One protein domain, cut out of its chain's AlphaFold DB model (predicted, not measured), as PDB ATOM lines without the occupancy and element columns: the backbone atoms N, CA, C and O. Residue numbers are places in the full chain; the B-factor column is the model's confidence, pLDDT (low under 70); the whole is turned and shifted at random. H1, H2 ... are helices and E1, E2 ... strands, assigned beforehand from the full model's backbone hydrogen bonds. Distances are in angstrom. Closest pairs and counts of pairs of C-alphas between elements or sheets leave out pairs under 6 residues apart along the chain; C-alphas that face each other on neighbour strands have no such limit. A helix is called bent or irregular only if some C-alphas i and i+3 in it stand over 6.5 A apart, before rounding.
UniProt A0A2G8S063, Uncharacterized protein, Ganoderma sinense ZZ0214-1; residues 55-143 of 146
ATOM      1  N   THR A  55     144.456 110.834 158.670       95.94
ATOM      2  CA  THR A  55     144.927 109.456 158.898       95.94
ATOM      3  C   THR A  55     144.373 108.838 160.182       95.94
ATOM      4  O   THR A  55     144.078 107.648 160.166       95.94
ATOM      5  N   ASP A  56     144.119 109.625 161.234       95.62
ATOM      6  CA  ASP A  56     143.511 109.136 162.486       95.62
ATOM      7  C   ASP A  56     142.081 108.600 162.272       95.62
ATOM      8  O   ASP A  56     141.516 107.931 163.134       95.62
ATOM      9  N   PHE A  57     141.481 108.897 161.112       94.75
ATOM     10  CA  PHE A  57     140.136 108.486 160.707       94.75
ATOM     11  C   PHE A  57     140.134 107.588 159.458       94.75
ATOM     12  O   PHE A  57     139.089 107.461 158.801       94.75
ATOM     13  N   ASP A  58     141.279 106.991 159.116       93.75
ATOM     14  CA  ASP A  58     141.492 106.144 157.933       93.75
ATOM     15  C   ASP A  58     141.244 106.871 156.601       93.75
ATOM     16  O   ASP A  58     140.776 106.276 155.623       93.75
ATOM     17  N   LEU A  59     141.498 108.182 156.553       94.50
ATOM     18  CA  LEU A  59     141.336 108.976 155.339       94.50
ATOM     19  C   LEU A  59     142.690 109.256 154.679       94.50
ATOM     20  O   LEU A  59     143.560 109.870 155.307       94.50
ATOM     21  N   PRO A  60     142.876 108.875 153.401       94.25
ATOM     22  CA  PRO A  60     144.050 109.287 152.651       94.25
ATOM     23  C   PRO A  60     143.969 110.791 152.369       94.25
ATOM     24  O   PRO A  60     142.944 111.295 151.909       94.25
ATOM     25  N   TYR A  61     145.059 111.508 152.623       96.12
ATOM     26  CA  TYR A  61     145.146 112.940 152.363       96.12
ATOM     27  C   TYR A  61     146.561 113.340 151.951       96.12
ATOM     28  O   TYR A  61     147.529 112.612 152.174       96.12
ATOM     29  N   ARG A  62     146.670 114.528 151.363       96.75
ATOM     30  CA  ARG A  62     147.921 115.236 151.119       96.75
ATOM     31  C   ARG A  62     147.960 116.483 151.997       96.75
ATOM     32  O   ARG A  62     147.009 117.266 151.998       96.75
ATOM     33  N   ASP A  63     149.063 116.676 152.709       95.69
ATOM     34  CA  ASP A  63     149.359 117.938 153.389       95.69
ATOM     35  C   ASP A  63     149.687 119.005 152.331       95.69
ATOM     36  O   ASP A  63     150.552 118.802 151.471       95.69
ATOM     37  N   LEU A  64     148.942 120.108 152.341       96.00
ATOM     38  CA  LEU A  64     149.040 121.182 151.357       96.00
ATOM     39  C   LEU A  64     149.140 122.528 152.088       96.00
ATOM     40  O   LEU A  64     148.136 123.213 152.271       96.00
ATOM     41  N   PRO A  65     150.329 122.938 152.552       95.00
ATOM     42  CA  PRO A  65     150.489 124.260 153.135       95.00
ATOM     43  C   PRO A  65     150.242 125.339 152.071       95.00
ATOM     44  O   PRO A  65     150.799 125.276 150.976       95.00
ATOM     45  N   LEU A  66     149.412 126.327 152.401       95.62
ATOM     46  CA  LEU A  66     149.112 127.467 151.536       95.62
ATOM     47  C   LEU A  66     149.772 128.721 152.097       95.62
ATOM     48  O   LEU A  66     149.587 129.049 153.268       95.62
ATOM     49  N   GLU A  67     150.524 129.430 151.264       97.19
ATOM     50  CA  GLU A  67     151.129 130.706 151.632       97.19
ATOM     51  C   GLU A  67     150.218 131.853 151.196       97.19
ATOM     52  O   GLU A  67     149.793 131.943 150.044       97.19
ATOM     53  N   THR A  68     149.863 132.698 152.156       96.81
ATOM     54  CA  THR A  68     149.042 133.891 151.924       96.81
ATOM     55  C   THR A  68     149.912 135.066 151.456       96.81
ATOM     56  O   THR A  68     151.118 135.055 151.700       96.81
ATOM     57  N   PRO A  69     149.339 136.104 150.812       98.12
ATOM     58  CA  PRO A  69     150.113 137.257 150.333       98.12
ATOM     59  C   PRO A  69     150.887 138.009 151.426       98.12
ATOM     60  O   PRO A  69     151.884 138.659 151.130       98.12
ATOM     61  N   ASP A  70     150.443 137.921 152.683       97.69
ATOM     62  CA  ASP A  70     151.112 138.483 153.860       97.69
ATOM     63  C   ASP A  70     152.098 137.504 154.532       97.69
ATOM     64  O   ASP A  70     152.543 137.740 155.652       97.69
ATOM     65  N   GLY A  71     152.458 136.402 153.861       96.56
ATOM     66  CA  GLY A  71     153.491 135.454 154.294       96.56
ATOM     67  C   GLY A  71     153.047 134.448 155.361       96.56
ATOM     68  O   GLY A  71     153.860 133.660 155.849       96.56
ATOM     69  N   VAL A  72     151.764 134.426 155.740       96.31
ATOM     70  CA  VAL A  72     151.244 133.435 156.693       96.31
ATOM     71  C   VAL A  72     151.055 132.096 155.983       96.31
ATOM     72  O   VAL A  72     150.349 132.013 154.975       96.31
ATOM     73  N   LYS A  73     151.650 131.034 156.536       96.12
ATOM     74  CA  LYS A  73     151.473 129.656 156.062       96.12
ATOM     75  C   LYS A  73     150.291 129.002 156.766       96.12
ATOM     76  O   LYS A  73     150.339 128.744 157.966       96.12
ATOM     77  N   LEU A  74     149.237 128.724 156.012       95.56
ATOM     78  CA  LEU A  74     148.046 128.030 156.482       95.56
ATOM     79  C   LEU A  74     148.194 126.529 156.244       95.56
ATOM     80  O   LEU A  74     148.549 126.094 155.148       95.56
ATOM     81  N   ARG A  75     147.898 125.727 157.266       95.00
ATOM     82  CA  ARG A  75     147.831 124.268 157.134       95.00
ATOM     83  C   ARG A  75     146.542 123.902 156.406       95.00
ATOM     84  O   ARG A  75     145.471 124.403 156.754       95.00
ATOM     85  N   SER A  76     146.631 123.018 155.418       96.94
ATOM     86  CA  SER A  76     145.445 122.484 154.756       96.94
ATOM     87  C   SER A  76     145.615 121.011 154.409       96.94
ATOM     88  O   SER A  76     146.727 120.536 154.176       96.94
ATOM     89  N   TYR A  77     144.503 120.283 154.410       97.88
ATOM     90  CA  TYR A  77     144.457 118.865 154.083       97.88
ATOM     91  C   TYR A  77     143.636 118.677 152.818       97.88
ATOM     92  O   TYR A  77     142.455 119.030 152.781       97.88
ATOM     93  N   LEU A  78     144.261 118.115 151.791       98.12
ATOM     94  CA  LEU A  78     143.624 117.828 150.517       98.12
ATOM     95  C   LEU A  78     143.334 116.328 150.409       98.12
ATOM     96  O   LEU A  78     144.247 115.508 150.340       98.12
ATOM     97  N   LEU A  79     142.054 115.978 150.370       97.81
ATOM     98  CA  LEU A  79     141.558 114.626 150.156       97.81
ATOM     99  C   LEU A  79     141.041 114.541 148.719       97.81
ATOM    100  O   LEU A  79     139.926 114.973 148.418       97.81
ATOM    101  N   THR A  80     141.867 114.015 147.819       97.56
ATOM    102  CA  THR A  80     141.498 113.769 146.419       97.56
ATOM    103  C   THR A  80     140.871 112.398 146.268       97.56
ATOM    104  O   THR A  80     141.388 111.409 146.788       97.56
ATOM    105  N   GLN A  81     139.780 112.341 145.521       96.56
ATOM    106  CA  GLN A  81     139.086 111.107 145.204       96.56
ATOM    107  C   GLN A  81     139.971 110.137 144.418       96.56
ATOM    108  O   GLN A  81     140.908 110.525 143.727       96.56
ATOM    109  N   ARG A  82     139.653 108.852 144.540       94.25
ATOM    110  CA  ARG A  82     140.269 107.749 143.795       94.25
ATOM    111  C   ARG A  82     139.158 106.851 143.289       94.25
ATOM    112  O   ARG A  82     138.090 106.862 143.896       94.25
ATOM    113  N   LYS A  83     139.397 106.071 142.234       92.19
ATOM    114  CA  LYS A  83     138.403 105.117 141.710       92.19
ATOM    115  C   LYS A  83     137.903 104.208 142.835       92.19
ATOM    116  O   LYS A  83     136.734 104.248 143.226       92.19
ATOM    117  N   GLU A  84     138.848 103.535 143.478       90.00
ATOM    118  CA  GLU A  84     138.606 102.665 144.621       90.00
ATOM    119  C   GLU A  84     138.973 103.364 145.932       90.00
ATOM    120  O   GLU A  84     140.041 103.969 146.066       90.00
ATOM    121  N   LEU A  85     138.073 103.273 146.912       90.06
ATOM    122  CA  LEU A  85     138.321 103.747 148.269       90.06
ATOM    123  C   LEU A  85     138.425 102.546 149.211       90.06
ATOM    124  O   LEU A  85     137.559 101.676 149.164       90.06
ATOM    125  N   PRO A  86     139.417 102.520 150.118       84.00
ATOM    126  CA  PRO A  86     139.559 101.439 151.093       84.00
ATOM    127  C   PRO A  86     138.490 101.489 152.201       84.00
ATOM    128  O   PRO A  86     138.407 100.594 153.036       84.00
ATOM    129  N   ASN A  87     137.685 102.554 152.260       88.44
ATOM    130  CA  ASN A  87     136.748 102.799 153.348       88.44
ATOM    131  C   ASN A  87     135.446 101.996 153.186       88.44
ATOM    132  O   ASN A  87     134.754 102.100 152.171       88.44
ATOM    133  N   ILE A  88     135.054 101.282 154.245       76.56
ATOM    134  CA  ILE A  88     133.771 100.570 154.321       76.56
ATOM    135  C   ILE A  88     132.614 101.569 154.161       76.56
ATOM    136  O   ILE A  88     132.549 102.586 154.856       76.56
ATOM    137  N   GLY A  89     131.687 101.268 153.247       78.44
ATOM    138  CA  GLY A  89     130.526 102.115 152.959       78.44
ATOM    139  C   GLY A  89     130.797 103.266 151.986       78.44
ATOM    140  O   GLY A  89     129.963 104.169 151.878       78.44
ATOM    141  N   ALA A  90     131.936 103.257 151.284       85.06
ATOM    142  CA  ALA A  90     132.130 104.118 150.126       85.06
ATOM    143  C   ALA A  90     131.105 103.770 149.042       85.06
ATOM    144  O   ALA A  90     131.000 102.611 148.644       85.06
ATOM    145  N   MET A  91     130.356 104.762 148.553       81.56
ATOM    146  CA  MET A  91     129.440 104.508 147.440       81.56
ATOM    147  C   MET A  91     130.263 104.233 146.172       81.56
ATOM    148  O   MET A  91     131.128 105.055 145.839       81.56
ATOM    149  N   PRO A  92     130.054 103.087 145.494       85.94
ATOM    150  CA  PRO A  92     130.747 102.792 144.252       85.94
ATOM    151  C   PRO A  92     130.302 103.782 143.177       85.94
ATOM    152  O   PRO A  92     129.140 104.185 143.119       85.94
ATOM    153  N   ILE A  93     131.249 104.198 142.344       90.31
ATOM    154  CA  ILE A  93     130.995 105.046 141.186       90.31
ATOM    155  C   ILE A  93     131.639 104.363 140.003       90.31
ATOM    156  O   ILE A  93     132.839 104.106 140.029       90.31
ATOM    157  N   GLU A  94     130.838 104.100 138.979       89.69
ATOM    158  CA  GLU A  94     131.346 103.575 137.722       89.69
ATOM    159  C   GLU A  94     132.349 104.566 137.112       89.69
ATOM    160  O   GLU A  94     132.135 105.787 137.037       89.69
ATOM    161  N   SER A  95     133.493 104.021 136.729       89.50
ATOM    162  CA  SER A  95     134.593 104.718 136.076       89.50
ATOM    163  C   SER A  95     135.134 103.807 134.983       89.50
ATOM    164  O   SER A  95     135.273 102.613 135.254       89.50
ATOM    165  N   PRO A  96     135.462 104.328 133.792       92.62
ATOM    166  CA  PRO A  96     136.165 103.551 132.776       92.62
ATOM    167  C   PRO A  96     137.464 102.949 133.331       92.62
ATOM    168  O   PRO A  96     138.153 103.596 134.123       92.62
ATOM    169  N   ASP A  97     137.827 101.741 132.898       88.56
ATOM    170  CA  ASP A  97     139.024 101.047 133.402       88.56
ATOM    171  C   ASP A  97     140.311 101.851 133.150       88.56
ATOM    172  O   ASP A  97     141.182 101.932 134.023       88.56
ATOM    173  N   GLU A  98     140.380 102.513 131.993       92.94
ATOM    174  CA  GLU A  98     141.503 103.351 131.557       92.94
ATOM    175  C   GLU A  98     141.572 104.717 132.266       92.94
ATOM    176  O   GLU A  98     142.608 105.372 132.202       92.94
ATOM    177  N   GLU A  99     140.514 105.145 132.973       93.44
ATOM    178  CA  GLU A  99     140.499 106.429 133.691       93.44
ATOM    179  C   GLU A  99     141.549 106.411 134.814       93.44
ATOM    180  O   GLU A  99     141.558 105.523 135.672       93.44
ATOM    181  N   SER A 100     142.447 107.391 134.847       95.25
ATOM    182  CA  SER A 100     143.404 107.559 135.947       95.25
ATOM    183  C   SER A 100     142.713 108.049 137.231       95.25
ATOM    184  O   SER A 100     141.589 108.552 137.217       95.25
ATOM    185  N   ASN A 101     143.381 107.934 138.384       94.94
ATOM    186  CA  ASN A 101     142.829 108.499 139.624       94.94
ATOM    187  C   ASN A 101     142.768 110.033 139.567       94.94
ATOM    188  O   ASN A 101     141.867 110.628 140.153       94.94
ATOM    189  N   GLU A 102     143.704 110.664 138.863       95.56
ATOM    190  CA  GLU A 102     143.749 112.104 138.642       95.56
ATOM    191  C   GLU A 102     142.554 112.583 137.808       95.56
ATOM    192  O   GLU A 102     141.881 113.535 138.205       95.56
ATOM    193  N   GLU A 103     142.241 111.901 136.703       96.31
ATOM    194  CA  GLU A 103     141.061 112.193 135.875       96.31
ATOM    195  C   GLU A 103     139.766 111.944 136.646       96.31
ATOM    196  O   GLU A 103     138.888 112.815 136.671       96.31
ATOM    197  N   PHE A 104     139.689 110.814 137.367       96.25
ATOM    198  CA  PHE A 104     138.558 110.518 138.240       96.25
ATOM    199  C   PHE A 104     138.345 111.656 139.234       96.25
ATOM    200  O   PHE A 104     137.228 112.150 139.353       96.25
ATOM    201  N   ALA A 105     139.401 112.105 139.923       97.06
ATOM    202  CA  ALA A 105     139.336 113.201 140.883       97.06
ATOM    203  C   ALA A 105     138.940 114.535 140.233       97.06
ATOM    204  O   ALA A 105     138.153 115.276 140.823       97.06
ATOM    205  N   ALA A 106     139.432 114.836 139.028       97.00
ATOM    206  CA  ALA A 106     139.172 116.092 138.326       97.00
ATOM    207  C   ALA A 106     137.688 116.300 137.980       97.00
ATOM    208  O   ALA A 106     137.204 117.430 138.011       97.00
ATOM    209  N   ARG A 107     136.935 115.221 137.718       96.06
ATOM    210  CA  ARG A 107     135.481 115.294 137.476       96.06
ATOM    211  C   ARG A 107     134.628 115.283 138.748       96.06
ATOM    212  O   ARG A 107     133.400 115.348 138.660       96.06
ATOM    213  N   ARG A 108     135.228 115.154 139.939       96.81
ATOM    214  CA  ARG A 108     134.478 115.175 141.206       96.81
ATOM    215  C   ARG A 108     134.293 116.608 141.706       96.81
ATOM    216  O   ARG A 108     135.232 117.403 141.661       96.81
ATOM    217  N   PRO A 109     133.123 116.932 142.282       97.88
ATOM    218  CA  PRO A 109     132.950 118.179 143.015       97.88
ATOM    219  C   PRO A 109     133.985 118.305 144.136       97.88
ATOM    220  O   PRO A 109     134.308 117.319 144.806       97.88
ATOM    221  N   THR A 110     134.473 119.523 144.363       98.25
ATOM    222  CA  THR A 110     135.397 119.825 145.460       98.25
ATOM    223  C   THR A 110     134.682 120.625 146.537       98.25
ATOM    224  O   THR A 110     134.152 121.700 146.268       98.25
ATOM    225  N   ILE A 111     134.679 120.103 147.762       98.44
ATOM    226  CA  ILE A 111     134.166 120.795 148.941       98.44
ATOM    227  C   ILE A 111     135.323 121.523 149.617       98.44
ATOM    228  O   ILE A 111     136.280 120.896 150.070       98.44
ATOM    229  N   LEU A 112     135.211 122.844 149.715       97.69
ATOM    230  CA  LEU A 112     136.106 123.665 150.519       97.69
ATOM    231  C   LEU A 112     135.517 123.818 151.926       97.69
ATOM    232  O   LEU A 112     134.434 124.377 152.093       97.69
ATOM    233  N   MET A 113     136.213 123.294 152.933       96.81
ATOM    234  CA  MET A 113     135.752 123.270 154.320       96.81
ATOM    235  C   MET A 113     136.561 124.223 155.194       96.81
ATOM    236  O   MET A 113     137.779 124.093 155.319       96.81
ATOM    237  N   PHE A 114     135.846 125.108 155.884       94.62
ATOM    238  CA  PHE A 114     136.383 125.964 156.936       94.62
ATOM    239  C   PHE A 114     135.842 125.497 158.286       94.62
ATOM    240  O   PHE A 114     134.650 125.204 158.420       94.62
ATOM    241  N   HIS A 115     136.705 125.405 159.298       91.50
ATOM    242  CA  HIS A 115     136.224 125.185 160.658       91.50
ATOM    243  C   HIS A 115     135.648 126.481 161.243       91.50
ATOM    244  O   HIS A 115     135.894 127.575 160.747       91.50
ATOM    245  N   GLY A 116     134.827 126.338 162.281       86.31
ATOM    246  CA  GLY A 116     134.313 127.471 163.044       86.31
ATOM    247  C   GLY A 116     135.268 127.911 164.148       86.31
ATOM    248  O   GLY A 116     136.238 127.216 164.471       86.31
ATOM    249  N   ASN A 117     134.908 129.035 164.762       82.31
ATOM    250  CA  ASN A 117     135.576 129.591 165.928       82.31
ATOM    251  C   ASN A 117     135.578 128.603 167.110       82.31
ATOM    252  O   ASN A 117     134.585 127.915 167.344       82.31
ATOM    253  N   GLY A 118     136.677 128.547 167.863       77.75
ATOM    254  CA  GLY A 118     136.776 127.854 169.159       77.75
ATOM    255  C   GLY A 118     137.235 126.400 169.074       77.75
ATOM    256  O   GLY A 118     137.591 125.819 170.089       77.75
ATOM    257  N   GLY A 119     137.287 125.840 167.866       85.12
ATOM    258  CA  GLY A 119     137.856 124.523 167.596       85.12
ATOM    259  C   GLY A 119     139.014 124.589 166.605       85.12
ATOM    260  O   GLY A 119     139.518 125.660 166.276       85.12
ATOM    261  N   ASN A 120     139.380 123.428 166.073       90.06
ATOM    262  CA  ASN A 120     140.389 123.296 165.028       90.06
ATOM    263  C   ASN A 120     139.851 122.501 163.826       90.06
ATOM    264  O   ASN A 120     138.737 121.962 163.845       90.06
ATOM    265  N   VAL A 121     140.653 122.434 162.763       93.81
ATOM    266  CA  VAL A 121     140.335 121.690 161.535       93.81
ATOM    267  C   VAL A 121     140.066 120.198 161.792       93.81
ATOM    268  O   VAL A 121     139.197 119.614 161.141       93.81
ATOM    269  N   GLY A 122     140.733 119.602 162.785       93.56
ATOM    270  CA  GLY A 122     140.602 118.191 163.149       93.56
ATOM    271  C   GLY A 122     139.182 117.812 163.575       93.56
ATOM    272  O   GLY A 122     138.653 116.784 163.154       93.56
ATOM    273  N   HIS A 123     138.483 118.705 164.281       92.38
ATOM    274  CA  HIS A 123     137.081 118.502 164.682       92.38
ATOM    275  C   HIS A 123     136.106 118.375 163.503       92.38
ATOM    276  O   HIS A 123     134.958 117.968 163.681       92.38
ATOM    277  N   ARG A 124     136.530 118.748 162.290       94.31
ATOM    278  CA  ARG A 124     135.707 118.673 161.077       94.31
ATOM    279  C   ARG A 124     135.990 117.431 160.239       94.31
ATOM    280  O   ARG A 124     135.239 117.179 159.298       94.31
ATOM    281  N   ILE A 125     136.995 116.629 160.592       96.38
ATOM    282  CA  ILE A 125     137.367 115.426 159.835       96.38
ATOM    283  C   ILE A 125     136.221 114.406 159.757       96.38
ATOM    284  O   ILE A 125     135.978 113.902 158.660       96.38
ATOM    285  N   PRO A 126     135.438 114.133 160.822       95.56
ATOM    286  CA  PRO A 126     134.294 113.227 160.707       95.56
ATOM    287  C   PRO A 126     133.268 113.676 159.658       95.56
ATOM    288  O   PRO A 126     132.708 112.847 158.943       95.56
ATOM    289  N   LEU A 127     133.054 114.987 159.508       96.38
ATOM    290  CA  LEU A 127     132.178 115.529 158.471       96.38
ATOM    291  C   LEU A 127     132.836 115.454 157.082       96.38
ATOM    292  O   LEU A 127     132.181 115.062 156.118       96.38
ATOM    293  N   ALA A 128     134.135 115.749 156.983       97.19
ATOM    294  CA  ALA A 128     134.903 115.550 155.753       97.19
ATOM    295  C   ALA A 128     134.847 114.089 155.274       97.19
ATOM    296  O   ALA A 128     134.683 113.845 154.081       97.19
ATOM    297  N   LYS A 129     134.874 113.114 156.198       96.19
ATOM    298  CA  LYS A 129     134.696 111.682 155.907       96.19
ATOM    299  C   LYS A 129     133.375 111.406 155.201       96.19
ATOM    300  O   LYS A 129     133.346 110.604 154.276       96.19
ATOM    301  N   VAL A 130     132.288 112.069 155.597       96.00
ATOM    302  CA  VAL A 130     130.982 111.901 154.943       96.00
ATOM    303  C   VAL A 130     131.029 112.414 153.504       96.00
ATOM    304  O   VAL A 130     130.629 111.688 152.592       96.00
ATOM    305  N   PHE A 131     131.569 113.614 153.280       97.06
ATOM    306  CA  PHE A 131     131.725 114.164 151.929       97.06
ATOM    307  C   PHE A 131     132.636 113.296 151.052       97.06
ATOM    308  O   PHE A 131     132.324 113.042 149.890       97.06
ATOM    309  N   TYR A 132     133.730 112.792 151.617       96.75
ATOM    310  CA  TYR A 132     134.711 111.996 150.893       96.75
ATOM    311  C   TYR A 132     134.223 110.568 150.601       96.75
ATOM    312  O   TYR A 132     134.224 110.129 149.454       96.75
ATOM    313  N   VAL A 133     133.762 109.837 151.617       95.31
ATOM    314  CA  VAL A 133     133.403 108.415 151.497       95.31
ATOM    315  C   VAL A 133     132.006 108.243 150.907       95.31
ATOM    316  O   VAL A 133     131.822 107.467 149.972       95.31
ATOM    317  N   ARG A 134     131.008 108.972 151.427       93.25
ATOM    318  CA  ARG A 134     129.604 108.773 151.028       93.25
ATOM    319  C   ARG A 134     129.207 109.612 149.824       93.25
ATOM    320  O   ARG A 134     128.568 109.095 148.920       93.25
ATOM    321  N   MET A 135     129.585 110.889 149.801       95.12
ATOM    322  CA  MET A 135     129.212 111.796 148.701       95.12
ATOM    323  C   MET A 135     130.226 111.795 147.551       95.12
ATOM    324  O   MET A 135     129.957 112.353 146.488       95.12
ATOM    325  N   ARG A 136     131.372 111.124 147.739       95.81
ATOM    326  CA  ARG A 136     132.417 110.953 146.726       95.81
ATOM    327  C   ARG A 136     132.916 112.291 146.171       95.81
ATOM    328  O   ARG A 136     133.095 112.435 144.963       95.81
ATOM    329  N   CYS A 137     133.123 113.275 147.040       97.62
ATOM    330  CA  CYS A 137     133.688 114.579 146.692       97.62
ATOM    331  C   CYS A 137     135.182 114.641 147.022       97.62
ATOM    332  O   CYS A 137     135.641 114.003 147.974       97.62
ATOM    333  N   ASN A 138     135.936 115.462 146.291       98.31
ATOM    334  CA  ASN A 138     137.212 115.943 146.814       98.31
ATOM    335  C   ASN A 138     136.924 116.850 148.014       98.31
ATOM    336  O   ASN A 138     135.901 117.543 148.041       98.31
ATOM    337  N   VAL A 139     137.818 116.876 148.993       98.50
ATOM    338  CA  VAL A 139     137.665 117.740 150.165       98.50
ATOM    339  C   VAL A 139     138.966 118.479 150.422       98.50
ATOM    340  O   VAL A 139     140.004 117.856 150.620       98.50
ATOM    341  N   LEU A 140     138.908 119.807 150.435       98.38
ATOM    342  CA  LEU A 140     139.999 120.663 150.884       98.38
ATOM    343  C   LEU A 140     139.611 121.262 152.233       98.38
ATOM    344  O   LEU A 140     138.686 122.067 152.322       98.38
ATOM    345  N   MET A 141     140.306 120.856 153.288       98.00
ATOM    346  CA  MET A 141     140.092 121.365 154.639       98.00
ATOM    347  C   MET A 141     141.139 122.425 154.955       98.00
ATOM    348  O   MET A 141     142.330 122.123 154.916       98.00
ATOM    349  N   LEU A 142     140.715 123.640 155.302       96.06
ATOM    350  CA  LEU A 142     141.623 124.731 155.646       96.06
ATOM    351  C   LEU A 142     141.609 125.005 157.152       96.06
ATOM    352  O   LEU A 142     140.550 125.251 157.735       96.06
ATOM    353  N   SER A 143     142.795 125.027 157.761       94.44
ATOM    354  CA  SER A 143     143.003 125.628 159.077       94.44
ATOM    355  C   SER A 143     143.294 127.110 158.881       94.44
ATOM    356  O   SER A 143     144.357 127.473 158.370       94.44
TER     357      SER A 143
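This is residues 55 to 143 of the 146 residues of an uncharacterized protein of Ganoderma sinense ZZ0214-1 (UniProt A0A2G8S063). What is the shape? Little regular structure is present: a small three-stranded sheet has H2 over one face, in two layers, and long unnamed stretches, residues 55 to 75 and 80 to 100. What is its make-up? The 89 printed residues, 34 in named elements, run E1 H1 E2 H2 E3, class mixed; the mixed sheet runs E1 E3 E2. The whole is compact, radius of gyration of the C-alphas 14.0 A, yet elongated, 44 by 26 by 19 A.

Where are the strands? E1 is residues 76 to 79, from C-alpha 76 at (145.445, 122.484, 154.756); E2 is 110 to 114, 13.1 A; E3 is 138 to 142, 13.2 A, ending with C-alpha 142 at (141.623, 124.731, 155.646). And the helices? H1 is residues 101 to 106; H2 is 121 to 134, 19.8 A, irregular, C-alphas 123 and 126 being 7.2 A apart.

How do strands pair? E3 is antiparallel to E1, N 77 and O 141 at 2.9 A, and parallel to E2, N 113 and O 140 at 2.8 A. Where are the helices? H2 is on the sheet, height 9.2 A, along the strands; its closest C-alphas to E3 are Tyr 132 and Asn 138, 6.2 A. E2, H2 and E3 form a strand-helix-strand unit, parallel strands joined through a helix, its crossover right-handed. H1 is not on the sheet. O i to N i+4 pairs are within hydrogen-bond range throughout H1, and 7 of 10 in H2.

How large is it? The farthest C-alphas, Glu 98 and Gly 118, are 45.1 A apart. Is it continuous? The printed part has no cut, the link E1 to H1 is long, 21 residues, and no printed residue is under 70.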